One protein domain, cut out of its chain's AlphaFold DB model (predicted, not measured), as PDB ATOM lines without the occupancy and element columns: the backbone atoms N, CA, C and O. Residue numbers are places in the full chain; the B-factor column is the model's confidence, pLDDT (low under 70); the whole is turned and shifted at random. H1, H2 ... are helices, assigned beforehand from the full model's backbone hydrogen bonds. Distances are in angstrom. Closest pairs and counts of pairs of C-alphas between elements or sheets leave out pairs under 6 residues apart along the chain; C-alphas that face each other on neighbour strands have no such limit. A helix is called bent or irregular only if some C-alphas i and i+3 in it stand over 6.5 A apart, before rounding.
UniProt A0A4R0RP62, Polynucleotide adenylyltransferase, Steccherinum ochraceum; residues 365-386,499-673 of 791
ATOM      1  N   GLU A 365     322.582 185.290 389.870       81.81
ATOM      2  CA  GLU A 365     323.734 185.909 390.539       81.81
ATOM      3  C   GLU A 365     323.515 186.106 392.050       81.81
ATOM      4  O   GLU A 365     324.478 186.258 392.802       81.81
ATOM      5  N   SER A 366     322.259 186.118 392.519       89.56
ATOM      6  CA  SER A 366     321.918 186.373 393.928       89.56
ATOM      7  C   SER A 366     320.579 185.771 394.369       89.56
ATOM      8  O   SER A 366     319.663 185.564 393.566       89.56
ATOM      9  N   ASN A 367     320.438 185.551 395.682       91.12
ATOM     10  CA  ASN A 367     319.181 185.129 396.308       91.12
ATOM     11  C   ASN A 367     318.071 186.161 396.078       91.12
ATOM     12  O   ASN A 367     316.917 185.793 395.885       91.12
ATOM     13  N   GLU A 368     318.417 187.448 396.076       93.00
ATOM     14  CA  GLU A 368     317.521 188.567 395.815       93.00
ATOM     15  C   GLU A 368     316.978 188.545 394.379       93.00
ATOM     16  O   GLU A 368     315.781 188.754 394.188       93.00
ATOM     17  N   GLN A 369     317.812 188.222 393.386       89.31
ATOM     18  CA  GLN A 369     317.376 188.046 391.998       89.31
ATOM     19  C   GLN A 369     316.449 186.829 391.850       89.31
ATOM     20  O   GLN A 369     315.380 186.939 391.251       89.31
ATOM     21  N   ARG A 370     316.773 185.686 392.475       90.31
ATOM     22  CA  ARG A 370     315.881 184.511 392.440       90.31
ATOM     23  C   ARG A 370     314.557 184.759 393.164       90.31
ATOM     24  O   ARG A 370     313.494 184.396 392.657       90.31
ATOM     25  N   LEU A 371     314.606 185.422 394.320       94.12
ATOM     26  CA  LEU A 371     313.416 185.884 395.031       94.12
ATOM     27  C   LEU A 371     312.575 186.804 394.158       94.12
ATOM     28  O   LEU A 371     311.354 186.708 394.206       94.12
ATOM     29  N   HIS A 372     313.196 187.674 393.364       93.69
ATOM     30  CA  HIS A 372     312.467 188.567 392.481       93.69
ATOM     31  C   HIS A 372     311.537 187.804 391.531       93.69
ATOM     32  O   HIS A 372     310.321 188.012 391.560       93.69
ATOM     33  N   ASP A 373     312.095 186.905 390.720       90.12
ATOM     34  CA  ASP A 373     311.332 186.152 389.723       90.12
ATOM     35  C   ASP A 373     310.292 185.231 390.367       90.12
ATOM     36  O   ASP A 373     309.155 185.145 389.891       90.12
ATOM     37  N   GLU A 374     310.629 184.595 391.494       93.62
ATOM     38  CA  GLU A 374     309.664 183.802 392.255       93.62
ATOM     39  C   GLU A 374     308.522 184.654 392.827       93.62
ATOM     40  O   GLU A 374     307.386 184.180 392.849       93.62
ATOM     41  N   ILE A 375     308.758 185.909 393.233       95.50
ATOM     42  CA  ILE A 375     307.693 186.822 393.680       95.50
ATOM     43  C   ILE A 375     306.797 187.220 392.502       95.50
ATOM     44  O   ILE A 375     305.573 187.179 392.640       95.50
ATOM     45  N   VAL A 376     307.369 187.580 391.347       92.06
ATOM     46  CA  VAL A 376     306.593 187.931 390.143       92.06
ATOM     47  C   VAL A 376     305.731 186.745 389.697       92.06
ATOM     48  O   VAL A 376     304.531 186.907 389.469       92.06
ATOM     49  N   ALA A 377     306.300 185.537 389.660       88.81
ATOM     50  CA  ALA A 377     305.575 184.312 389.335       88.81
ATOM     51  C   ALA A 377     304.511 183.950 390.392       88.81
ATOM     52  O   ALA A 377     303.398 183.558 390.035       88.81
ATOM     53  N   TYR A 378     304.806 184.106 391.688       94.00
ATOM     54  CA  TYR A 378     303.845 183.874 392.772       94.00
ATOM     55  C   TYR A 378     302.643 184.820 392.683       94.00
ATOM     56  O   TYR A 378     301.503 184.383 392.845       94.00
ATOM     57  N   VAL A 379     302.885 186.103 392.401       90.88
ATOM     58  CA  VAL A 379     301.837 187.119 392.237       90.88
ATOM     59  C   VAL A 379     300.987 186.821 391.006       90.88
ATOM     60  O   VAL A 379     299.774 186.704 391.151       90.88
ATOM     61  N   ALA A 380     301.605 186.564 389.849       86.75
ATOM     62  CA  ALA A 380     300.891 186.180 388.630       86.75
ATOM     63  C   ALA A 380     300.100 184.862 388.779       86.75
ATOM     64  O   ALA A 380     299.072 184.675 388.133       86.75
ATOM     65  N   TYR A 381     300.537 183.945 389.653       89.50
ATOM     66  CA  TYR A 381     299.740 182.775 390.024       89.50
ATOM     67  C   TYR A 381     298.575 183.127 390.966       89.50
ATOM     68  O   TYR A 381     297.542 182.459 390.926       89.50
ATOM     69  N   CYS A 382     298.712 184.128 391.840       88.31
ATOM     70  CA  CYS A 382     297.643 184.538 392.756       88.31
ATOM     71  C   CYS A 382     296.483 185.257 392.057       88.31
ATOM     72  O   CYS A 382     295.355 185.179 392.553       88.31
ATOM     73  N   ASP A 383     296.753 185.903 390.922       84.62
ATOM     74  CA  ASP A 383     295.746 186.541 390.075       84.62
ATOM     75  C   ASP A 383     294.642 185.530 389.671       84.62
ATOM     76  O   ASP A 383     294.924 184.343 389.442       84.62
ATOM     77  N   PRO A 384     293.359 185.944 389.627       81.75
ATOM     78  CA  PRO A 384     292.248 185.042 389.342       81.75
ATOM     79  C   PRO A 384     292.213 184.642 387.861       81.75
ATOM     80  O   PRO A 384     292.323 185.493 386.981       81.75
ATOM     81  N   ILE A 385     291.976 183.359 387.573       81.62
ATOM     82  CA  ILE A 385     291.738 182.919 386.187       81.62
ATOM     83  C   ILE A 385     290.361 183.393 385.694       81.62
ATOM     84  O   ILE A 385     289.498 183.783 386.487       81.62
ATOM     85  N   GLU A 386     290.129 183.327 384.383       81.94
ATOM     86  CA  GLU A 386     288.870 183.747 383.756       81.94
ATOM     87  C   GLU A 386     287.648 183.070 384.403       81.94
ATOM     88  O   GLU A 386     286.713 183.752 384.827       81.94
ATOM     89  N   LYS A 499     285.922 203.355 402.825       88.19
ATOM     90  CA  LYS A 499     286.762 204.561 402.908       88.19
ATOM     91  C   LYS A 499     288.247 204.257 402.687       88.19
ATOM     92  O   LYS A 499     288.974 205.125 402.217       88.19
ATOM     93  N   ALA A 500     288.681 203.025 402.961       87.25
ATOM     94  CA  ALA A 500     290.026 202.557 402.636       87.25
ATOM     95  C   ALA A 500     290.299 202.450 401.126       87.25
ATOM     96  O   ALA A 500     291.440 202.641 400.718       87.25
ATOM     97  N   ILE A 501     289.287 202.169 400.294       87.81
ATOM     98  CA  ILE A 501     289.465 201.864 398.864       87.81
ATOM     99  C   ILE A 501     290.199 202.985 398.099       87.81
ATOM    100  O   ILE A 501     291.231 202.681 397.503       87.81
ATOM    101  N   PRO A 502     289.748 204.261 398.085       89.69
ATOM    102  CA  PRO A 502     290.426 205.306 397.311       89.69
ATOM    103  C   PRO A 502     291.866 205.550 397.783       89.69
ATOM    104  O   PRO A 502     292.774 205.602 396.958       89.69
ATOM    105  N   ILE A 503     292.088 205.603 399.101       91.25
ATOM    106  CA  ILE A 503     293.409 205.860 399.695       91.25
ATOM    107  C   ILE A 503     294.375 204.700 399.397       91.25
ATOM    108  O   ILE A 503     295.545 204.917 399.085       91.25
ATOM    109  N   MET A 504     293.888 203.456 399.423       91.81
ATOM    110  CA  MET A 504     294.682 202.291 399.031       91.81
ATOM    111  C   MET A 504     294.985 202.259 397.529       91.81
ATOM    112  O   MET A 504     296.083 201.847 397.166       91.81
ATOM    113  N   LYS A 505     294.074 202.715 396.654       88.19
ATOM    114  CA  LYS A 505     294.360 202.856 395.212       88.19
ATOM    115  C   LYS A 505     295.453 203.894 394.958       88.19
ATOM    116  O   LYS A 505     296.389 203.610 394.220       88.19
ATOM    117  N   GLU A 506     295.389 205.045 395.624       90.56
ATOM    118  CA  GLU A 506     296.442 206.067 395.573       90.56
ATOM    119  C   GLU A 506     297.794 205.522 396.072       90.56
ATOM    120  O   GLU A 506     298.824 205.730 395.431       90.56
ATOM    121  N   CYS A 507     297.795 204.746 397.161       91.75
ATOM    122  CA  CYS A 507     298.998 204.086 397.676       91.75
ATOM    123  C   CYS A 507     299.551 203.003 396.729       91.75
ATOM    124  O   CYS A 507     300.763 202.866 396.629       91.75
ATOM    125  N   LEU A 508     298.705 202.256 396.009       88.94
ATOM    126  CA  LEU A 508     299.149 201.274 395.006       88.94
ATOM    127  C   LEU A 508     299.766 201.935 393.763       88.94
ATOM    128  O   LEU A 508     300.689 201.376 393.179       88.94
ATOM    129  N   ILE A 509     299.284 203.121 393.379       87.19
ATOM    130  CA  ILE A 509     299.831 203.907 392.262       87.19
ATOM    131  C   ILE A 509     301.154 204.581 392.662       87.19
ATOM    132  O   ILE A 509     302.117 204.554 391.901       87.19
ATOM    133  N   SER A 510     301.215 205.177 393.857       89.12
ATOM    134  CA  SER A 510     302.390 205.923 394.339       89.12
ATOM    135  C   SER A 510     303.506 205.050 394.920       89.12
ATOM    136  O   SER A 510     304.657 205.483 394.943       89.12
ATOM    137  N   LEU A 511     303.202 203.818 395.347       91.81
ATOM    138  CA  LEU A 511     304.169 202.830 395.838       91.81
ATOM    139  C   LEU A 511     304.021 201.496 395.067       91.81
ATOM    140  O   LEU A 511     303.538 200.514 395.634       91.81
ATOM    141  N   PRO A 512     304.454 201.411 393.792       88.50
ATOM    142  CA  PRO A 512     304.237 200.235 392.934       88.50
ATOM    143  C   PRO A 512     304.651 198.841 393.492       88.50
ATOM    144  O   PRO A 512     303.955 197.863 393.192       88.50
ATOM    145  N   PRO A 513     305.690 198.680 394.348       94.06
ATOM    146  CA  PRO A 513     306.024 197.387 394.966       94.06
ATOM    147  C   PRO A 513     304.943 196.854 395.922       94.06
ATOM    148  O   PRO A 513     304.933 195.661 396.236       94.06
ATOM    149  N   LEU A 514     304.035 197.719 396.395       95.50
ATOM    150  CA  LEU A 514     303.059 197.422 397.447       95.50
ATOM    151  C   LEU A 514     302.199 196.192 397.137       95.50
ATOM    152  O   LEU A 514     301.995 195.382 398.037       95.50
ATOM    153  N   ARG A 515     301.734 196.009 395.888       94.38
ATOM    154  CA  ARG A 515     300.966 194.811 395.486       94.38
ATOM    155  C   ARG A 515     301.753 193.533 395.776       94.38
ATOM    156  O   ARG A 515     301.251 192.630 396.442       94.38
ATOM    157  N   HIS A 516     302.975 193.472 395.255       95.81
ATOM    158  CA  HIS A 516     303.790 192.265 395.228       95.81
ATOM    159  C   HIS A 516     304.191 191.842 396.642       95.81
ATOM    160  O   HIS A 516     303.911 190.718 397.061       95.81
ATOM    161  N   LEU A 517     304.738 192.783 397.418       97.75
ATOM    162  CA  LEU A 517     305.110 192.552 398.813       97.75
ATOM    163  C   LEU A 517     303.889 192.172 399.667       97.75
ATOM    164  O   LEU A 517     303.981 191.276 400.503       97.75
ATOM    165  N   LEU A 518     302.725 192.796 399.441       97.12
ATOM    166  CA  LEU A 518     301.511 192.511 400.211       97.12
ATOM    167  C   LEU A 518     300.963 191.109 399.952       97.12
ATOM    168  O   LEU A 518     300.585 190.435 400.908       97.12
ATOM    169  N   LEU A 519     300.926 190.647 398.700       96.31
ATOM    170  CA  LEU A 519     300.463 189.293 398.385       96.31
ATOM    171  C   LEU A 519     301.410 188.236 398.972       96.31
ATOM    172  O   LEU A 519     300.940 187.311 399.638       96.31
ATOM    173  N   VAL A 520     302.729 188.421 398.839       97.62
ATOM    174  CA  VAL A 520     303.745 187.548 399.458       97.62
ATOM    175  C   VAL A 520     303.592 187.502 400.976       97.62
ATOM    176  O   VAL A 520     303.467 186.422 401.547       97.62
ATOM    177  N   LEU A 521     303.541 188.657 401.645       97.88
ATOM    178  CA  LEU A 521     303.467 188.732 403.108       97.88
ATOM    179  C   LEU A 521     302.109 188.242 403.650       97.88
ATOM    180  O   LEU A 521     302.057 187.629 404.718       97.88
ATOM    181  N   LYS A 522     301.016 188.418 402.894       95.19
ATOM    182  CA  LYS A 522     299.701 187.815 403.177       95.19
ATOM    183  C   LYS A 522     299.771 186.284 403.089       95.19
ATOM    184  O   LYS A 522     299.302 185.616 404.010       95.19
ATOM    185  N   GLY A 523     300.401 185.726 402.052       94.69
ATOM    186  CA  GLY A 523     300.603 184.278 401.888       94.69
ATOM    187  C   GLY A 523     301.528 183.667 402.946       94.69
ATOM    188  O   GLY A 523     301.207 182.642 403.546       94.69
ATOM    189  N   PHE A 524     302.637 184.343 403.243       96.69
ATOM    190  CA  PHE A 524     303.600 184.015 404.297       96.69
ATOM    191  C   PHE A 524     302.943 183.886 405.681       96.69
ATOM    192  O   PHE A 524     303.102 182.871 406.370       96.69
ATOM    193  N   LEU A 525     302.162 184.896 406.081       95.94
ATOM    194  CA  LEU A 525     301.442 184.893 407.355       95.94
ATOM    195  C   LEU A 525     300.296 183.872 407.354       95.94
ATOM    196  O   LEU A 525     300.022 183.273 408.394       95.94
ATOM    197  N   LEU A 526     299.644 183.629 406.211       92.06
ATOM    198  CA  LEU A 526     298.614 182.595 406.077       92.06
ATOM    199  C   LEU A 526     299.197 181.183 406.280       92.06
ATOM    200  O   LEU A 526     298.651 180.433 407.087       92.06
ATOM    201  N   LYS A 527     300.346 180.863 405.658       92.69
ATOM    202  CA  LYS A 527     301.086 179.589 405.827       92.69
ATOM    203  C   LYS A 527     301.402 179.289 407.301       92.69
ATOM    204  O   LYS A 527     301.372 178.135 407.717       92.69
ATOM    205  N   ARG A 528     301.651 180.335 408.101       93.69
ATOM    206  CA  ARG A 528     301.953 180.268 409.547       93.69
ATOM    207  C   ARG A 528     300.729 180.438 410.467       93.69
ATOM    208  O   ARG A 528     300.880 180.476 411.684       93.69
ATOM    209  N   GLY A 529     299.513 180.574 409.928       92.75
ATOM    210  CA  GLY A 529     298.292 180.803 410.723       92.75
ATOM    211  C   GLY A 529     298.218 182.178 411.416       92.75
ATOM    212  O   GLY A 529     297.378 182.386 412.297       92.75
ATOM    213  N   LEU A 530     299.080 183.117 411.017       94.75
ATOM    214  CA  LEU A 530     299.203 184.486 411.533       94.75
ATOM    215  C   LEU A 530     298.486 185.533 410.661       94.75
ATOM    216  O   LEU A 530     298.417 186.693 411.051       94.75
ATOM    217  N   GLY A 531     297.939 185.154 409.502       90.19
ATOM    218  CA  GLY A 531     297.327 186.071 408.524       90.19
ATOM    219  C   GLY A 531     295.893 186.537 408.816       90.19
ATOM    220  O   GLY A 531     295.206 186.954 407.885       90.19
ATOM    221  N   SER A 532     295.392 186.425 410.055       87.19
ATOM    222  CA  SER A 532     294.024 186.847 410.395       87.19
ATOM    223  C   SER A 532     293.881 187.436 411.800       87.19
ATOM    224  O   SER A 532     294.179 186.792 412.809       87.19
ATOM    225  N   ALA A 533     293.328 188.649 411.868       84.12
ATOM    226  CA  ALA A 533     293.090 189.372 413.117       84.12
ATOM    227  C   ALA A 533     292.033 188.725 414.030       84.12
ATOM    228  O   ALA A 533     292.062 188.957 415.237       84.12
ATOM    229  N   SER A 534     291.133 187.879 413.510       80.56
ATOM    230  CA  SER A 534     290.156 187.168 414.351       80.56
ATOM    231  C   SER A 534     290.804 186.107 415.249       80.56
ATOM    232  O   SER A 534     290.240 185.756 416.283       80.56
ATOM    233  N   ASN A 535     292.007 185.633 414.892       85.88
ATOM    234  CA  ASN A 535     292.782 184.667 415.674       85.88
ATOM    235  C   ASN A 535     293.946 185.301 416.470       85.88
ATOM    236  O   ASN A 535     294.749 184.572 417.055       85.88
ATOM    237  N   GLY A 536     294.048 186.638 416.484       88.00
ATOM    238  CA  GLY A 536     295.163 187.389 417.077       88.00
ATOM    239  C   GLY A 536     296.352 187.632 416.139       88.00
ATOM    240  O   GLY A 536     297.381 188.138 416.582       88.00
ATOM    241  N   GLY A 537     296.242 187.250 414.865       93.12
ATOM    242  CA  GLY A 537     297.220 187.545 413.821       93.12
ATOM    243  C   GLY A 537     297.100 188.961 413.240       93.12
ATOM    244  O   GLY A 537     296.349 189.801 413.734       93.12
ATOM    245  N   LEU A 538     297.830 189.225 412.161       93.12
ATOM    246  CA  LEU A 538     297.814 190.501 411.444       93.12
ATOM    247  C   LEU A 538     296.772 190.467 410.313       93.12
ATOM    248  O   LEU A 538     296.661 189.480 409.589       93.12
ATOM    249  N   SER A 539     295.989 191.537 410.153       91.06
ATOM    250  CA  SER A 539     295.041 191.672 409.035       91.06
ATOM    251  C   SER A 539     295.753 192.103 407.751       91.06
ATOM    252  O   SER A 539     296.780 192.775 407.812       91.06
ATOM    253  N   SER A 540     295.183 191.811 406.576       90.31
ATOM    254  CA  SER A 540     295.762 192.250 405.290       90.31
ATOM    255  C   SER A 540     295.933 193.775 405.196       90.31
ATOM    256  O   SER A 540     296.924 194.246 404.653       90.31
ATOM    257  N   TYR A 541     295.024 194.553 405.795       91.62
ATOM    258  CA  TYR A 541     295.172 196.009 405.921       91.62
ATOM    259  C   TYR A 541     296.319 196.406 406.871       91.62
ATOM    260  O   TYR A 541     297.056 197.341 406.582       91.62
ATOM    261  N   GLY A 542     296.532 195.667 407.968       94.25
ATOM    262  CA  GLY A 542     297.693 195.857 408.846       94.25
ATOM    263  C   GLY A 542     299.022 195.587 408.132       94.25
ATOM    264  O   GLY A 542     299.935 196.403 408.232       94.25
ATOM    265  N   VAL A 543     299.104 194.503 407.346       96.06
ATOM    266  CA  VAL A 543     300.263 194.208 406.479       96.06
ATOM    267  C   VAL A 543     300.495 195.353 405.485       96.06
ATOM    268  O   VAL A 543     301.614 195.849 405.375       96.06
ATOM    269  N   ALA A 544     299.440 195.829 404.814       95.56
ATOM    270  CA  ALA A 544     299.533 196.937 403.866       95.56
ATOM    271  C   ALA A 544     300.070 198.222 404.523       95.56
ATOM    272  O   ALA A 544     300.983 198.845 403.986       95.56
ATOM    273  N   CYS A 545     299.583 198.584 405.714       95.94
ATOM    274  CA  CYS A 545     300.104 199.717 406.484       95.94
ATOM    275  C   CYS A 545     301.592 199.560 406.847       95.94
ATOM    276  O   CYS A 545     302.338 200.536 406.777       95.94
ATOM    277  N   MET A 546     302.049 198.354 407.205       97.25
ATOM    278  CA  MET A 546     303.471 198.100 407.479       97.25
ATOM    279  C   MET A 546     304.334 198.287 406.226       97.25
ATOM    280  O   MET A 546     305.365 198.950 406.303       97.25
ATOM    281  N   ILE A 547     303.890 197.788 405.068       97.75
ATOM    282  CA  ILE A 547     304.609 197.949 403.793       97.75
ATOM    283  C   ILE A 547     304.620 199.417 403.345       97.75
ATOM    284  O   ILE A 547     305.676 199.923 402.985       97.75
ATOM    285  N   ILE A 548     303.489 200.130 403.413       96.94
ATOM    286  CA  ILE A 548     303.411 201.563 403.064       96.94
ATOM    287  C   ILE A 548     304.365 202.387 403.938       96.94
ATOM    288  O   ILE A 548     305.068 203.258 403.431       96.94
ATOM    289  N   CYS A 549     304.416 202.105 405.243       96.62
ATOM    290  CA  CYS A 549     305.339 202.775 406.155       96.62
ATOM    291  C   CYS A 549     306.805 202.462 405.814       96.62
ATOM    292  O   CYS A 549     307.616 203.380 405.754       96.62
ATOM    293  N   PHE A 550     307.134 201.195 405.550       97.19
ATOM    294  CA  PHE A 550     308.482 200.755 405.177       97.19
ATOM    295  C   PHE A 550     308.961 201.369 403.850       97.19
ATOM    296  O   PHE A 550     310.050 201.937 403.810       97.19
ATOM    297  N   LEU A 551     308.142 201.332 402.792       95.94
ATOM    298  CA  LEU A 551     308.498 201.881 401.476       95.94
ATOM    299  C   LEU A 551     308.662 203.410 401.501       95.94
ATOM    300  O   LEU A 551     309.499 203.936 400.774       95.94
ATOM    301  N   LYS A 552     307.899 204.124 402.345       94.81
ATOM    302  CA  LYS A 552     308.075 205.571 402.567       94.81
ATOM    303  C   LYS A 552     309.314 205.904 403.404       94.81
ATOM    304  O   LYS A 552     309.977 206.893 403.120       94.81
ATOM    305  N   LEU A 553     309.599 205.104 404.433       94.69
ATOM    306  CA  LEU A 553     310.723 205.315 405.349       94.69
ATOM    307  C   LEU A 553     312.077 204.969 404.711       94.69
ATOM    308  O   LEU A 553     313.080 205.581 405.057       94.69
ATOM    309  N   ASN A 554     312.096 203.981 403.808       94.25
ATOM    310  CA  ASN A 554     313.284 203.461 403.125       94.25
ATOM    311  C   ASN A 554     314.492 203.248 404.077       94.25
ATOM    312  O   ASN A 554     315.526 203.901 403.918       94.25
ATOM    313  N   PRO A 555     314.399 202.346 405.082       92.31
ATOM    314  CA  PRO A 555     315.372 202.267 406.183       92.31
ATOM    315  C   PRO A 555     316.819 201.985 405.753       92.31
ATOM    316  O   PRO A 555     317.756 202.367 406.449       92.31
ATOM    317  N   ARG A 556     317.006 201.308 404.611       93.31
ATOM    318  CA  ARG A 556     318.319 200.996 404.026       93.31
ATOM    319  C   ARG A 556     318.830 202.060 403.041       93.31
ATOM    320  O   ARG A 556     319.916 201.883 402.498       93.31
ATOM    321  N   GLY A 557     318.080 203.139 402.796       92.56
ATOM    322  CA  GLY A 557     318.467 204.207 401.868       92.56
ATOM    323  C   GLY A 557     318.616 203.736 400.417       92.56
ATOM    324  O   GLY A 557     319.489 204.221 399.699       92.56
ATOM    325  N   ARG A 558     317.805 202.757 399.987       92.44
ATOM    326  CA  ARG A 558     317.864 202.188 398.632       92.44
ATOM    327  C   ARG A 558     317.581 203.272 397.575       92.44
ATOM    328  O   ARG A 558     316.706 204.107 397.815       92.44
ATOM    329  N   PRO A 559     318.260 203.264 396.409       90.19
ATOM    330  CA  PRO A 559     317.954 204.174 395.307       90.19
ATOM    331  C   PRO A 559     316.470 204.152 394.933       90.19
ATOM    332  O   PRO A 559     315.846 203.089 394.926       90.19
ATOM    333  N   GLN A 560     315.912 205.308 394.559       84.81
ATOM    334  CA  GLN A 560     314.495 205.410 394.181       84.81
ATOM    335  C   GLN A 560     314.148 204.499 392.992       84.81
ATOM    336  O   GLN A 560     313.033 203.999 392.898       84.81
ATOM    337  N   GLU A 561     315.129 204.205 392.140       82.00
ATOM    338  CA  GLU A 561     315.071 203.217 391.062       82.00
ATOM    339  C   GLU A 561     314.711 201.799 391.531       82.00
ATOM    340  O   GLU A 561     314.030 201.098 390.795       82.00
ATOM    341  N   ILE A 562     315.074 201.379 392.748       82.25
ATOM    342  CA  ILE A 562     314.669 200.080 393.326       82.25
ATOM    343  C   ILE A 562     313.206 200.117 393.811       82.25
ATOM    344  O   ILE A 562     312.572 199.074 393.940       82.25
ATOM    345  N   LEU A 563     312.646 201.308 394.051       81.38
ATOM    346  CA  LEU A 563     311.297 201.514 394.593       81.38
ATOM    347  C   LEU A 563     310.255 201.810 393.501       81.38
ATOM    348  O   LEU A 563     309.166 201.245 393.527       81.38
ATOM    349  N   THR A 564     310.561 202.674 392.530       77.06
ATOM    350  CA  THR A 564     309.650 203.031 391.424       77.06
ATOM    351  C   THR A 564     309.924 202.187 390.183       77.06
ATOM    352  O   THR A 564     309.008 201.596 389.619       77.06
ATOM    353  N   GLY A 565     311.200 202.048 389.818       73.88
ATOM    354  CA  GLY A 565     311.708 201.095 388.831       73.88
ATOM    355  C   GLY A 565     311.991 199.716 389.433       73.88
ATOM    356  O   GLY A 565     312.908 199.034 388.984       73.88
ATOM    357  N   PHE A 566     311.239 199.297 390.455       74.56
ATOM    358  CA  PHE A 566     311.453 198.009 391.125       74.56
ATOM    359  C   PHE A 566     311.401 196.821 390.154       74.56
ATOM    360  O   PHE A 566     312.007 195.790 390.424       74.56
ATOM    361  N   MET A 567     310.672 196.992 389.044       71.81
ATOM    362  CA  MET A 567     310.559 196.043 387.944       71.81
ATOM    363  C   MET A 567     311.939 195.830 387.265       71.81
ATOM    364  O   MET A 567     312.583 194.822 387.533       71.81
ATOM    365  N   PRO A 568     312.489 196.778 386.478       62.88
ATOM    366  CA  PRO A 568     313.731 196.574 385.721       62.88
ATOM    367  C   PRO A 568     315.014 196.395 386.537       62.88
ATOM    368  O   PRO A 568     316.023 195.985 385.965       62.88
ATOM    369  N   ASN A 569     314.988 196.769 387.816       71.44
ATOM    370  CA  ASN A 569     316.132 196.728 388.726       71.44
ATOM    371  C   ASN A 569     316.034 195.562 389.723       71.44
ATOM    372  O   ASN A 569     316.679 195.596 390.769       71.44
ATOM    373  N   GLU A 570     315.165 194.583 389.441       81.69
ATOM    374  CA  GLU A 570     315.002 193.337 390.204       81.69
ATOM    375  C   GLU A 570     314.765 193.575 391.717       81.69
ATOM    376  O   GLU A 570     315.012 192.739 392.588       81.69
ATOM    377  N   GLY A 571     314.109 194.692 392.050       88.62
ATOM    378  CA  GLY A 571     314.022 195.232 393.406       88.62
ATOM    379  C   GLY A 571     313.172 194.451 394.414       88.62
ATOM    380  O   GLY A 571     313.390 194.604 395.612       88.62
ATOM    381  N   LEU A 572     312.215 193.611 393.994       95.19
ATOM    382  CA  LEU A 572     311.307 192.907 394.923       95.19
ATOM    383  C   LEU A 572     312.017 191.996 395.927       95.19
ATOM    384  O   LEU A 572     311.618 191.991 397.090       95.19
ATOM    385  N   GLY A 573     313.050 191.254 395.516       95.44
ATOM    386  CA  GLY A 573     313.810 190.409 396.440       95.44
ATOM    387  C   GLY A 573     314.536 191.243 397.495       95.44
ATOM    388  O   GLY A 573     314.383 190.993 398.687       95.44
ATOM    389  N   ILE A 574     315.215 192.310 397.059       95.88
ATOM    390  CA  ILE A 574     315.890 193.282 397.932       95.88
ATOM    391  C   ILE A 574     314.894 193.907 398.923       95.88
ATOM    392  O   ILE A 574     315.139 193.920 400.126       95.88
ATOM    393  N   LEU A 575     313.746 194.390 398.437       97.69
ATOM    394  CA  LEU A 575     312.721 195.032 399.267       97.69
ATOM    395  C   LEU A 575     312.031 194.056 400.230       97.69
ATOM    396  O   LEU A 575     311.624 194.471 401.314       97.69
ATOM    397  N   LEU A 576     311.898 192.775 399.867       98.25
ATOM    398  CA  LEU A 576     311.386 191.745 400.770       98.25
ATOM    399  C   LEU A 576     312.404 191.418 401.870       98.25
ATOM    400  O   LEU A 576     312.018 191.353 403.036       98.25
ATOM    401  N   MET A 577     313.686 191.263 401.525       97.75
ATOM    402  CA  MET A 577     314.762 191.041 402.498       97.75
ATOM    403  C   MET A 577     314.867 192.213 403.479       97.75
ATOM    404  O   MET A 577     314.779 192.000 404.688       97.75
ATOM    405  N   ASP A 578     314.927 193.447 402.971       97.81
ATOM    406  CA  ASP A 578     314.944 194.673 403.778       97.81
ATOM    407  C   ASP A 578     313.704 194.797 404.685       97.81
ATOM    408  O   ASP A 578     313.820 195.229 405.832       97.81
ATOM    409  N   PHE A 579     312.508 194.414 404.212       98.38
ATOM    410  CA  PHE A 579     311.284 194.428 405.027       98.38
ATOM    411  C   PHE A 579     311.350 193.405 406.170       98.38
ATOM    412  O   PHE A 579     310.980 193.719 407.307       98.38
ATOM    413  N   LEU A 580     311.790 192.178 405.866       98.44
ATOM    414  CA  LEU A 580     311.875 191.084 406.832       98.44
ATOM    415  C   LEU A 580     312.971 191.346 407.872       98.44
ATOM    416  O   LEU A 580     312.732 191.117 409.054       98.44
ATOM    417  N   GLU A 581     314.116 191.906 407.474       97.81
ATOM    418  CA  GLU A 581     315.145 192.390 408.400       97.81
ATOM    419  C   GLU A 581     314.611 193.535 409.273       97.81
ATOM    420  O   GLU A 581     314.731 193.493 410.499       97.81
ATOM    421  N   PHE A 582     313.981 194.549 408.668       98.00
ATOM    422  CA  PHE A 582     313.527 195.726 409.400       98.00
ATOM    423  C   PHE A 582     312.477 195.368 410.456       98.00
ATOM    424  O   PHE A 582     312.639 195.731 411.619       98.00
ATOM    425  N   PHE A 583     311.427 194.621 410.102       98.00
ATOM    426  CA  PHE A 583     310.397 194.229 411.071       98.00
ATOM    427  C   PHE A 583     310.747 192.986 411.895       98.00
ATOM    428  O   PHE A 583     310.172 192.808 412.970       98.00
ATOM    429  N   GLY A 584     311.683 192.151 411.446       97.12
ATOM    430  CA  GLY A 584     312.235 191.053 412.233       97.12
ATOM    431  C   GLY A 584     313.177 191.550 413.326       97.12
ATOM    432  O   GLY A 584     313.018 191.157 414.475       97.12
ATOM    433  N   THR A 585     314.100 192.458 413.008       95.44
ATOM    434  CA  THR A 585     315.288 192.737 413.835       95.44
ATOM    435  C   THR A 585     315.432 194.209 414.234       95.44
ATOM    436  O   THR A 585     315.709 194.488 415.399       95.44
ATOM    437  N   THR A 586     315.259 195.157 413.305       95.38
ATOM    438  CA  THR A 586     315.665 196.568 413.512       95.38
ATOM    439  C   THR A 586     314.599 197.453 414.167       95.38
ATOM    440  O   THR A 586     314.929 198.355 414.935       95.38
ATOM    441  N   PHE A 587     313.321 197.242 413.852       96.50
ATOM    442  CA  PHE A 587     312.204 198.057 414.329       96.50
ATOM    443  C   PHE A 587     311.966 197.835 415.828       96.50
ATOM    444  O   PHE A 587     311.765 196.702 416.269       96.50
ATOM    445  N   ASP A 588     311.922 198.908 416.624       95.44
ATOM    446  CA  ASP A 588     311.639 198.790 418.056       95.44
ATOM    447  C   ASP A 588     310.143 198.555 418.317       95.44
ATOM    448  O   ASP A 588     309.360 199.475 418.573       95.44
ATOM    449  N   TRP A 589     309.765 197.275 418.332       95.06
ATOM    450  CA  TRP A 589     308.435 196.799 418.711       95.06
ATOM    451  C   TRP A 589     307.983 197.248 420.109       95.06
ATOM    452  O   TRP A 589     306.798 197.096 420.400       95.06
ATOM    453  N   THR A 590     308.849 197.779 420.981       94.56
ATOM    454  CA  THR A 590     308.467 198.267 422.314       94.56
ATOM    455  C   THR A 590     308.033 199.732 422.299       94.56
ATOM    456  O   THR A 590     306.890 199.999 422.677       94.56
ATOM    457  N   THR A 591     308.859 200.664 421.805       95.06
ATOM    458  CA  THR A 591     308.539 202.107 421.813       95.06
ATOM    459  C   THR A 591     307.889 202.625 420.531       95.06
ATOM    460  O   THR A 591     307.142 203.600 420.590       95.06
ATOM    461  N   SER A 592     308.123 202.003 419.371       96.00
ATOM    462  CA  SER A 592     307.753 202.579 418.069       96.00
ATOM    463  C   SER A 592     306.363 202.165 417.582       96.00
ATOM    464  O   SER A 592     305.893 201.049 417.813       96.00
ATOM    465  N   CYS A 593     305.697 203.067 416.864       96.00
ATOM    466  CA  CYS A 593     304.445 202.830 416.154       96.00
ATOM    467  C   CYS A 593     304.658 202.984 414.643       96.00
ATOM    468  O   CYS A 593     305.395 203.855 414.199       96.00
ATOM    469  N   VAL A 594     303.998 202.148 413.845       96.44
ATOM    470  CA  VAL A 594     304.017 202.217 412.377       96.44
ATOM    471  C   VAL A 594     303.049 203.313 411.907       96.44
ATOM    472  O   VAL A 594     301.845 203.178 412.131       96.44
ATOM    473  N   SER A 595     303.528 204.374 411.243       94.94
ATOM    474  CA  SER A 595     302.677 205.462 410.725       94.94
ATOM    475  C   SER A 595     302.727 205.560 409.186       94.94
ATOM    476  O   SER A 595     303.526 206.317 408.631       94.94
ATOM    477  N   PRO A 596     301.856 204.829 408.452       91.81
ATOM    478  CA  PRO A 596     301.831 204.829 406.981       91.81
ATOM    479  C   PRO A 596     301.377 206.163 406.374       91.81
ATOM    480  O   PRO A 596     301.681 206.455 405.217       91.81
ATOM    481  N   SER A 597     300.639 206.971 407.137       87.44
ATOM    482  CA  SER A 597     300.241 208.328 406.761       87.44
ATOM    483  C   SER A 597     301.478 209.219 406.634       87.44
ATOM    484  O   SER A 597     301.728 209.762 405.557       87.44
ATOM    485  N   ARG A 598     302.296 209.273 407.692       82.88
ATOM    486  CA  ARG A 598     303.510 210.097 407.769       82.88
ATOM    487  C   ARG A 598     304.715 209.536 407.010       82.88
ATOM    488  O   ARG A 598     305.495 210.314 406.482       82.88
ATOM    489  N   GLY A 599     304.871 208.210 406.954       82.38
ATOM    490  CA  GLY A 599     306.137 207.576 406.554       82.38
ATOM    491  C   GLY A 599     307.183 207.553 407.678       82.38
ATOM    492  O   GLY A 599     308.374 207.459 407.411       82.38
ATOM    493  N   GLU A 600     306.734 207.653 408.932       88.88
ATOM    494  CA  GLU A 600     307.566 207.771 410.137       88.88
ATOM    495  C   GLU A 600     307.306 206.614 411.115       88.88
ATOM    496  O   GLU A 600     306.256 205.965 411.072       88.88
ATOM    497  N   THR A 601     308.209 206.444 412.085       93.38
ATOM    498  CA  THR A 601     308.015 205.577 413.259       93.38
ATOM    499  C   THR A 601     307.910 206.385 414.568       93.38
ATOM    500  O   THR A 601     308.840 206.361 415.378       93.38
ATOM    501  N   PRO A 602     306.821 207.148 414.798       94.12
ATOM    502  CA  PRO A 602     306.626 207.915 416.033       94.12
ATOM    503  C   PRO A 602     306.485 207.003 417.262       94.12
ATOM    504  O   PRO A 602     306.062 205.852 417.151       94.12
ATOM    505  N   THR A 603     306.784 207.517 418.459       94.94
ATOM    506  CA  THR A 603     306.663 206.724 419.695       94.94
ATOM    507  C   THR A 603     305.204 206.489 420.085       94.94
ATOM    508  O   THR A 603     304.344 207.360 419.908       94.94
ATOM    509  N   LYS A 604     304.906 205.326 420.672       94.69
ATOM    510  CA  LYS A 604     303.560 204.966 421.151       94.69
ATOM    511  C   LYS A 604     303.064 205.911 422.240       94.69
ATOM    512  O   LYS A 604     301.862 206.146 422.340       94.69
ATOM    513  N   GLU A 605     303.970 206.473 423.031       92.06
ATOM    514  CA  GLU A 605     303.694 207.497 424.036       92.06
ATOM    515  C   GLU A 605     303.152 208.770 423.375       92.06
ATOM    516  O   GLU A 605     302.142 209.302 423.831       92.06
ATOM    517  N   SER A 606     303.758 209.214 422.264       91.81
ATOM    518  CA  SER A 606     303.334 210.425 421.540       91.81
ATOM    519  C   SER A 606     301.950 210.305 420.889       91.81
ATOM    520  O   SER A 606     301.262 211.311 420.730       91.81
ATOM    521  N   LEU A 607     301.520 209.080 420.556       89.62
ATOM    522  CA  LEU A 607     300.201 208.784 419.981       89.62
ATOM    523  C   LEU A 607     299.179 208.253 421.008       89.62
ATOM    524  O   LEU A 607     298.036 207.978 420.653       89.62
ATOM    525  N   GLY A 608     299.564 208.086 422.279       91.81
ATOM    526  CA  GLY A 608     298.692 207.522 423.319       91.81
ATOM    527  C   GLY A 608     298.391 206.020 423.173       91.81
ATOM    528  O   GLY A 608     297.455 205.518 423.797       91.81
ATOM    529  N   TYR A 609     299.170 205.287 422.372       93.56
ATOM    530  CA  TYR A 609     299.020 203.844 422.130       93.56
ATOM    531  C   TYR A 609     299.810 202.965 423.124       93.56
ATOM    532  O   TYR A 609     299.672 201.742 423.119       93.56
ATOM    533  N   ALA A 610     300.631 203.567 423.993       90.06
ATOM    534  CA  ALA A 610     301.538 202.871 424.911       90.06
ATOM    535  C   ALA A 610     300.833 201.861 425.848       90.06
ATOM    536  O   ALA A 610     300.071 202.224 426.751       90.06
ATOM    537  N   ASN A 611     301.133 200.570 425.675       88.81
ATOM    538  CA  ASN A 611     300.549 199.478 426.457       88.81
ATOM    539  C   ASN A 611     301.474 199.042 427.606       88.81
ATOM    540  O   ASN A 611     302.346 198.192 427.432       88.81
ATOM    541  N   LYS A 612     301.230 199.563 428.813       88.19
ATOM    542  CA  LYS A 612     302.030 199.261 430.020       88.19
ATOM    543  C   LYS A 612     302.067 197.776 430.413       88.19
ATOM    544  O   LYS A 612     303.008 197.363 431.079       88.19
ATOM    545  N   SER A 613     301.061 196.982 430.039       88.94
ATOM    546  CA  SER A 613     300.991 195.551 430.375       88.94
ATOM    547  C   SER A 613     301.649 194.651 429.328       88.94
ATOM    548  O   SER A 613     301.993 193.514 429.638       88.94
ATOM    549  N   PHE A 614     301.819 195.138 428.098       89.06
ATOM    550  CA  PHE A 614     302.531 194.432 427.032       89.06
ATOM    551  C   PHE A 614     303.162 195.455 426.070       89.06
ATOM    552  O   PHE A 614     302.578 195.748 425.024       89.06
ATOM    553  N   PRO A 615     304.337 196.028 426.413       90.38
ATOM    554  CA  PRO A 615     304.964 197.085 425.615       90.38
ATOM    555  C   PRO A 615     305.272 196.658 424.176       90.38
ATOM    556  O   PRO A 615     305.113 197.454 423.259       90.38
ATOM    557  N   ALA A 616     305.608 195.380 423.969       90.62
ATOM    558  CA  ALA A 616     305.856 194.767 422.659       90.62
ATOM    559  C   ALA A 616     304.592 194.551 421.788       90.62
ATOM    560  O   ALA A 616     304.650 193.865 420.767       90.62
ATOM    561  N   ALA A 617     303.432 195.095 422.179       93.19
ATOM    562  CA  ALA A 617     302.234 195.099 421.343       93.19
ATOM    563  C   ALA A 617     302.480 195.873 420.039       93.19
ATOM    564  O   ALA A 617     302.982 196.997 420.072       93.19
ATOM    565  N   LEU A 618     302.075 195.306 418.901       95.44
ATOM    566  CA  LEU A 618     302.117 196.003 417.619       95.44
ATOM    567  C   LEU A 618     301.118 197.165 417.627       95.44
ATOM    568  O   LEU A 618     299.924 196.941 417.813       95.44
ATOM    569  N   SER A 619     301.607 198.378 417.372       96.12
ATOM    570  CA  SER A 619     300.767 199.563 417.182       96.12
ATOM    571  C   SER A 619     300.966 200.137 415.787       96.12
ATOM    572  O   SER A 619     302.095 200.400 415.367       96.12
ATOM    573  N   ILE A 620     299.860 200.348 415.076       96.12
ATOM    574  CA  ILE A 620     299.831 200.861 413.701       96.12
ATOM    575  C   ILE A 620     298.801 201.986 413.644       96.12
ATOM    576  O   ILE A 620     297.619 201.736 413.882       96.12
ATOM    577  N   ASP A 621     299.223 203.201 413.304       95.00
ATOM    578  CA  ASP A 621     298.305 204.321 413.102       95.00
ATOM    579  C   ASP A 621     297.476 204.115 411.823       95.00
ATOM    580  O   ASP A 621     297.994 203.750 410.764       95.00
ATOM    581  N   CYS A 622     296.160 204.295 411.913       92.44
ATOM    582  CA  CYS A 622     295.260 203.952 410.820       92.44
ATOM    583  C   CYS A 622     295.279 205.007 409.707       92.44
ATOM    584  O   CYS A 622     294.758 206.106 409.882       92.44
ATOM    585  N   LEU A 623     295.752 204.613 408.521       90.50
ATOM    586  CA  LEU A 623     295.807 205.441 407.310       90.50
ATOM    587  C   LEU A 623     294.472 206.143 406.961       90.50
ATOM    588  O   LEU A 623     294.482 207.270 406.483       90.50
ATOM    589  N   VAL A 624     293.329 205.501 407.237       89.25
ATOM    590  CA  VAL A 624     291.968 206.034 406.991       89.25
ATOM    591  C   VAL A 624     291.414 206.863 408.161       89.25
ATOM    592  O   VAL A 624     290.538 207.699 407.968       89.25
ATOM    593  N   ASN A 625     291.869 206.608 409.390       87.94
ATOM    594  CA  ASN A 625     291.340 207.219 410.614       87.94
ATOM    595  C   ASN A 625     292.492 207.483 411.615       87.94
ATOM    596  O   ASN A 625     292.606 206.725 412.585       87.94
ATOM    597  N   PRO A 626     293.355 208.494 411.404       85.44
ATOM    598  CA  PRO A 626     294.491 208.768 412.292       85.44
ATOM    599  C   PRO A 626     294.068 208.947 413.758       85.44
ATOM    600  O   PRO A 626     292.986 209.466 414.040       85.44
ATOM    601  N   GLY A 627     294.900 208.496 414.701       86.69
ATOM    602  CA  GLY A 627     294.531 208.428 416.125       86.69
ATOM    603  C   GLY A 627     293.768 207.150 416.518       86.69
ATOM    604  O   GLY A 627     293.254 207.042 417.633       86.69
ATOM    605  N   ARG A 628     293.697 206.158 415.620       90.44
ATOM    606  CA  ARG A 628     293.197 204.802 415.890       90.44
ATOM    607  C   ARG A 628     294.283 203.766 415.618       90.44
ATOM    608  O   ARG A 628     294.591 203.490 414.463       90.44
ATOM    609  N   ASP A 629     294.747 203.101 416.671       92.62
ATOM    610  CA  ASP A 629     295.601 201.918 416.545       92.62
ATOM    611  C   ASP A 629     294.826 200.739 415.913       92.62
ATOM    612  O   ASP A 629     293.816 200.277 416.458       92.62
ATOM    613  N   VAL A 630     295.297 200.252 414.758       91.75
ATOM    614  CA  VAL A 630     294.807 199.031 414.085       91.75
ATOM    615  C   VAL A 630     295.735 197.824 414.248       91.75
ATOM    616  O   VAL A 630     295.333 196.712 413.914       91.75
ATOM    617  N   GLY A 631     296.932 198.011 414.810       91.75
ATOM    618  CA  GLY A 631     297.828 196.928 415.227       91.75
ATOM    619  C   GLY A 631     297.326 196.200 416.478       91.75
ATOM    620  O   GLY A 631     297.550 195.002 416.620       91.75
ATOM    621  N   ARG A 632     296.545 196.882 417.329       89.94
ATOM    622  CA  ARG A 632     296.004 196.373 418.607       89.94
ATOM    623  C   ARG A 632     295.254 195.025 418.552       89.94
ATOM    624  O   ARG A 632     295.108 194.383 419.592       89.94
ATOM    625  N   SER A 633     294.758 194.580 417.394       87.25
ATOM    626  CA  SER A 633     294.151 193.244 417.230       87.25
ATOM    627  C   SER A 633     295.167 192.113 417.010       87.25
ATOM    628  O   SER A 633     294.832 190.954 417.251       87.25
ATOM    629  N   ALA A 634     296.403 192.427 416.616       92.25
ATOM    630  CA  ALA A 634     297.496 191.477 416.422       92.25
ATOM    631  C   ALA A 634     298.138 191.078 417.766       92.25
ATOM    632  O   ALA A 634     299.303 191.364 418.052       92.25
ATOM    633  N   THR A 635     297.365 190.408 418.626       92.81
ATOM    634  CA  THR A 635     297.806 189.964 419.963       92.81
ATOM    635  C   THR A 635     298.990 188.992 419.931       92.81
ATOM    636  O   THR A 635     299.689 188.856 420.932       92.81
ATOM    637  N   LYS A 636     299.272 188.368 418.779       95.19
ATOM    638  CA  LYS A 636     300.447 187.523 418.510       95.19
ATOM    639  C   LYS A 636     301.685 188.305 418.033       95.19
ATOM    640  O   LYS A 636     302.556 187.717 417.399       95.19
ATOM    641  N   ALA A 637     301.785 189.608 418.315       93.94
ATOM    642  CA  ALA A 637     302.871 190.493 417.861       93.94
ATOM    643  C   ALA A 637     304.289 189.882 417.953       93.94
ATOM    644  O   ALA A 637     305.045 189.934 416.988       93.94
ATOM    645  N   THR A 638     304.627 189.214 419.061       94.88
ATOM    646  CA  THR A 638     305.929 188.544 419.245       94.88
ATOM    647  C   THR A 638     306.151 187.343 418.323       94.88
ATOM    648  O   THR A 638     307.272 187.135 417.870       94.88
ATOM    649  N   GLN A 639     305.104 186.578 417.995       96.81
ATOM    650  CA  GLN A 639     305.177 185.491 417.007       96.81
ATOM    651  C   GLN A 639     305.322 186.046 415.584       96.81
ATOM    652  O   GLN A 639     305.974 185.427 414.752       96.81
ATOM    653  N   ILE A 640     304.743 187.220 415.313       97.12
ATOM    654  CA  ILE A 640     304.859 187.908 414.021       97.12
ATOM    655  C   ILE A 640     306.288 188.449 413.825       97.12
ATOM    656  O   ILE A 640     306.871 188.175 412.780       97.12
ATOM    657  N   LYS A 641     306.887 189.113 414.832       97.44
ATOM    658  CA  LYS A 641     308.315 189.503 414.809       97.44
ATOM    659  C   LYS A 641     309.211 188.289 414.550       97.44
ATOM    660  O   LYS A 641     309.971 188.292 413.589       97.44
ATOM    661  N   ALA A 642     309.083 187.250 415.379       97.62
ATOM    662  CA  ALA A 642     309.922 186.055 415.290       97.62
ATOM    663  C   ALA A 642     309.785 185.339 413.934       97.62
ATOM    664  O   ALA A 642     310.766 184.816 413.423       97.62
ATOM    665  N   ALA A 643     308.596 185.353 413.320       97.94
ATOM    666  CA  ALA A 643     308.404 184.814 411.979       97.94
ATOM    667  C   ALA A 643     309.136 185.639 410.903       97.94
ATOM    668  O   ALA A 643     309.726 185.048 410.005       97.94
ATOM    669  N   PHE A 644     309.120 186.978 410.967       98.44
ATOM    670  CA  PHE A 644     309.880 187.812 410.021       98.44
ATOM    671  C   PHE A 644     311.398 187.621 410.177       98.44
ATOM    672  O   PHE A 644     312.105 187.513 409.180       98.44
ATOM    673  N   GLU A 645     311.868 187.506 411.419       98.00
ATOM    674  CA  GLU A 645     313.261 187.225 411.794       98.00
ATOM    675  C   GLU A 645     313.717 185.846 411.261       98.00
ATOM    676  O   GLU A 645     314.682 185.770 410.502       98.00
ATOM    677  N   GLU A 646     312.950 184.779 411.529       97.88
ATOM    678  CA  GLU A 646     313.139 183.424 410.968       97.88
ATOM    679  C   GLU A 646     313.152 183.429 409.429       97.88
ATOM    680  O   GLU A 646     313.976 182.759 408.802       97.88
ATOM    681  N   ALA A 647     312.237 184.173 408.802       97.94
ATOM    682  CA  ALA A 647     312.128 184.253 407.351       97.94
ATOM    683  C   ALA A 647     313.345 184.942 406.724       97.94
ATOM    684  O   ALA A 647     313.905 184.401 405.773       97.94
ATOM    685  N   HIS A 648     313.788 186.078 407.274       98.12
ATOM    686  CA  HIS A 648     315.008 186.749 406.824       98.12
ATOM    687  C   HIS A 648     316.220 185.815 406.924       98.12
ATOM    688  O   HIS A 648     316.933 185.629 405.942       98.12
ATOM    689  N   GLU A 649     316.415 185.154 408.073       97.00
ATOM    690  CA  GLU A 649     317.506 184.189 408.242       97.00
ATOM    691  C   GLU A 649     317.434 183.012 407.254       97.00
ATOM    692  O   GLU A 649     318.464 182.577 406.738       97.00
ATOM    693  N   THR A 650     316.234 182.488 406.988       96.38
ATOM    694  CA  THR A 650     316.022 181.358 406.065       96.38
ATOM    695  C   THR A 650     316.389 181.737 404.631       96.38
ATOM    696  O   THR A 650     317.067 180.973 403.949       96.38
ATOM    697  N   LEU A 651     315.974 182.926 404.186       96.19
ATOM    698  CA  LEU A 651     316.263 183.439 402.846       96.19
ATOM    699  C   LEU A 651     317.737 183.844 402.685       96.19
ATOM    700  O   LEU A 651     318.340 183.574 401.650       96.19
ATOM    701  N   GLN A 652     318.346 184.430 403.721       94.75
ATOM    702  CA  GLN A 652     319.757 184.829 403.710       94.75
ATOM    703  C   GLN A 652     320.714 183.625 403.715       94.75
ATOM    704  O   GLN A 652     321.812 183.711 403.172       94.75
ATOM    705  N   ARG A 653     320.313 182.502 404.327       93.56
ATOM    706  CA  ARG A 653     321.101 181.255 404.380       93.56
ATOM    707  C   ARG A 653     320.781 180.267 403.254       93.56
ATOM    708  O   ARG A 653     321.356 179.180 403.247       93.56
ATOM    709  N   TYR A 654     319.864 180.591 402.342       92.62
ATOM    710  CA  TYR A 654     319.591 179.740 401.186       92.62
ATOM    711  C   TYR A 654     320.814 179.730 400.255       92.62
ATOM    712  O   TYR A 654     321.384 180.783 399.976       92.62
ATOM    713  N   THR A 655     321.202 178.556 399.761       88.69
ATOM    714  CA  THR A 655     322.291 178.401 398.786       88.69
ATOM    715  C   THR A 655     321.692 178.005 397.449       88.69
ATOM    716  O   THR A 655     321.073 176.945 397.363       88.69
ATOM    717  N   LEU A 656     321.885 178.837 396.424       84.56
ATOM    718  CA  LEU A 656     321.431 178.536 395.068       84.56
ATOM    719  C   LEU A 656     322.169 177.327 394.470       84.56
ATOM    720  O   LEU A 656     323.321 177.034 394.803       84.56
ATOM    721  N   SER A 657     321.485 176.627 393.573       76.56
ATOM    722  CA  SER A 657     321.898 175.400 392.908       76.56
ATOM    723  C   SER A 657     321.434 175.396 391.445       76.56
ATOM    724  O   SER A 657     320.517 176.114 391.058       76.56
ATOM    725  N   MET A 658     322.068 174.580 390.600       63.06
ATOM    726  CA  MET A 658     321.767 174.552 389.158       63.06
ATOM    727  C   MET A 658     320.406 173.916 388.809       63.06
ATOM    728  O   MET A 658     319.942 174.056 387.680       63.06
ATOM    729  N   ASP A 659     319.752 173.240 389.761       58.66
ATOM    730  CA  ASP A 659     318.538 172.453 389.529       58.66
ATOM    731  C   ASP A 659     317.348 172.942 390.374       58.66
ATOM    732  O   ASP A 659     317.107 172.477 391.487       58.66
ATOM    733  N   ASN A 660     316.514 173.795 389.766       59.72
ATOM    734  CA  ASN A 660     315.113 174.006 390.163       59.72
ATOM    735  C   ASN A 660     314.892 174.566 391.595       59.72
ATOM    736  O   ASN A 660     313.949 174.168 392.287       59.72
ATOM    737  N   ASP A 661     315.745 175.509 392.016       77.44
ATOM    738  CA  ASP A 661     315.645 176.236 393.293       77.44
ATOM    739  C   ASP A 661     314.268 176.854 393.555       77.44
ATOM    740  O   ASP A 661     313.587 177.307 392.639       77.44
ATOM    741  N   ASN A 662     313.875 176.928 394.827       88.44
ATOM    742  CA  ASN A 662     312.535 177.353 395.239       88.44
ATOM    743  C   ASN A 662     312.609 178.176 396.534       88.44
ATOM    744  O   ASN A 662     312.105 177.777 397.593       88.44
ATOM    745  N   ILE A 663     313.330 179.295 396.466       93.44
ATOM    746  CA  ILE A 663     313.722 180.086 397.636       93.44
ATOM    747  C   ILE A 663     312.505 180.730 398.315       93.44
ATOM    748  O   ILE A 663     312.391 180.690 399.543       93.44
ATOM    749  N   LEU A 664     311.526 181.222 397.549       95.31
ATOM    750  CA  LEU A 664     310.282 181.786 398.076       95.31
ATOM    751  C   LEU A 664     309.358 180.686 398.622       95.31
ATOM    752  O   LEU A 664     308.641 180.904 399.603       95.31
ATOM    753  N   GLY A 665     309.406 179.482 398.041       93.75
ATOM    754  CA  GLY A 665     308.668 178.302 398.504       93.75
ATOM    755  C   GLY A 665     308.999 177.859 399.931       93.75
ATOM    756  O   GLY A 665     308.158 177.250 400.604       93.75
ATOM    757  N   THR A 666     310.177 178.225 400.444       93.88
ATOM    758  CA  THR A 666     310.506 178.054 401.867       93.88
ATOM    759  C   THR A 666     309.507 178.823 402.747       93.88
ATOM    760  O   THR A 666     308.884 178.249 403.649       93.88
ATOM    761  N   ILE A 667     309.234 180.094 402.426       95.31
ATOM    762  CA  ILE A 667     308.434 180.992 403.264       95.31
ATOM    763  C   ILE A 667     306.940 181.064 402.891       95.31
ATOM    764  O   ILE A 667     306.128 181.174 403.812       95.31
ATOM    765  N   VAL A 668     306.545 180.925 401.616       95.44
ATOM    766  CA  VAL A 668     305.130 180.928 401.153       95.44
ATOM    767  C   VAL A 668     304.709 179.580 400.548       95.44
ATOM    768  O   VAL A 668     305.458 178.608 400.593       95.44
ATOM    769  N   GLY A 669     303.474 179.465 400.058       93.81
ATOM    770  CA  GLY A 669     302.967 178.252 399.414       93.81
ATOM    771  C   GLY A 669     301.489 178.362 399.053       93.81
ATOM    772  O   GLY A 669     300.780 179.235 399.550       93.81
ATOM    773  N   ILE A 670     301.025 177.446 398.207       93.38
ATOM    774  CA  ILE A 670     299.615 177.239 397.855       93.38
ATOM    775  C   ILE A 670     299.174 175.900 398.452       93.38
ATOM    776  O   ILE A 670     299.895 174.913 398.329       93.38
ATOM    777  N   SER A 671     298.025 175.845 399.131       92.06
ATOM    778  CA  SER A 671     297.563 174.591 399.744       92.06
ATOM    779  C   SER A 671     296.943 173.647 398.706       92.06
ATOM    780  O   SER A 671     296.495 174.088 397.641       92.06
ATOM    781  N   GLN A 672     296.853 172.350 399.021       90.25
ATOM    782  CA  GLN A 672     296.092 171.416 398.183       90.25
ATOM    783  C   GLN A 672     294.612 171.852 398.065       90.25
ATOM    784  O   GLN A 672     294.140 171.982 396.941       90.25
ATOM    785  N   LYS A 673     293.933 172.254 399.168       90.75
ATOM    786  CA  LYS A 673     292.543 172.793 399.124       90.75
ATOM    787  C   LYS A 673     292.421 173.958 398.136       90.75
ATOM    788  O   LYS A 673     291.454 174.015 397.382       90.75
TER     789      LYS A 673
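This is residues 365 to 386 and 499 to 673 of the 791 residues of the protein "Polynucleotide adenylyltransferase" of Steccherinum ochraceum (UniProt A0A4R0RP62). Helices crossing one another at large angles make a body in which H3 and H4 lie nearest the middle; H1 crosses the first parts of H3 and H6, and H7 crosses H6. A long stretch with no named element, residues 587 to 636, makes one end of the longest axis, and the loop around Met 658 reaches the other. The printed part has 197 residues with eight named helices, H1 to H8 in order, and no named strand; its class is all helix, though under half of the residues, 97, are in named elements. It is compact, with a radius of gyration of the C-alphas of 16.4 A and spans of 52 by 38 by 30 A.

H1, residues 367 to 382, touches H3, residues 514 to 527, about perpendicular at 84 degrees; the closest C-alphas, of Val 379 and His 516, are 6.3 A apart. H1 touches H6, residues 571 to 586, at 77 degrees, about perpendicular, closest at Glu 368 and Gly 573, 4.2 A between C-alphas. H2, residues 499 to 510, touches H3 only at the corner, and only just, with 3 pairs of C-alphas within 8 A, closest at Leu 508 and Leu 514, 6.0 A. H3 is the hub, touching four helices. It touches H4, residues 540 to 553, at a steep tilt of 47 degrees, opposite ways; the closest C-alphas, of Leu 518 and Ala 544, are 6.1 A apart. H3 and H6 only just touch, with 3 pairs of C-alphas within 8 A, closest at Leu 517 and Leu 576, 6.6 A. H5, residues 560 to 563, is close to H6 but not clearly touching. H7, residues 637 to 652, touches H6 at a steep tilt of 47 degrees, opposite ways, with C-alphas 584 and 645 only 4.0 A apart, the closest pair. H8, residues 663 to 667, touches H1, closest at C-alphas 371 and 664, 6.0 A, and H7, closest at C-alphas 647 and 667, 6.4 A. Every O i to N i+4 pair is within hydrogen-bond range in H1, H3, H4, H6 and H7; H2 has 7 of 8, H8 has 0 of 1 but 2 of 2 O i to N i+3 pairs, and H5 is too short for an i+4 pair.

H1 begins at C-alpha 367 (319.181, 185.129, 396.308) and is 21.8 A long. H2, 17.9 A, is only just irregular: C-alphas 499 and 502 are 6.7 A apart. H3 is 19.8 A, H4 19.9 A, H6 20.2 A and H7 22.7 A long. H8 ends at C-alpha 667 (308.434, 180.992, 403.264).

The C-alphas farthest apart, of Gly 608 and Met 658, are 52.8 A apart. Residues 387 to 498 are not printed; C-alphas 386 and 499 are 28.4 A apart across the cut. The links H3 to H4 and H6 to H7 are long. Residues 568 and 658 to 660 have pLDDT under 70.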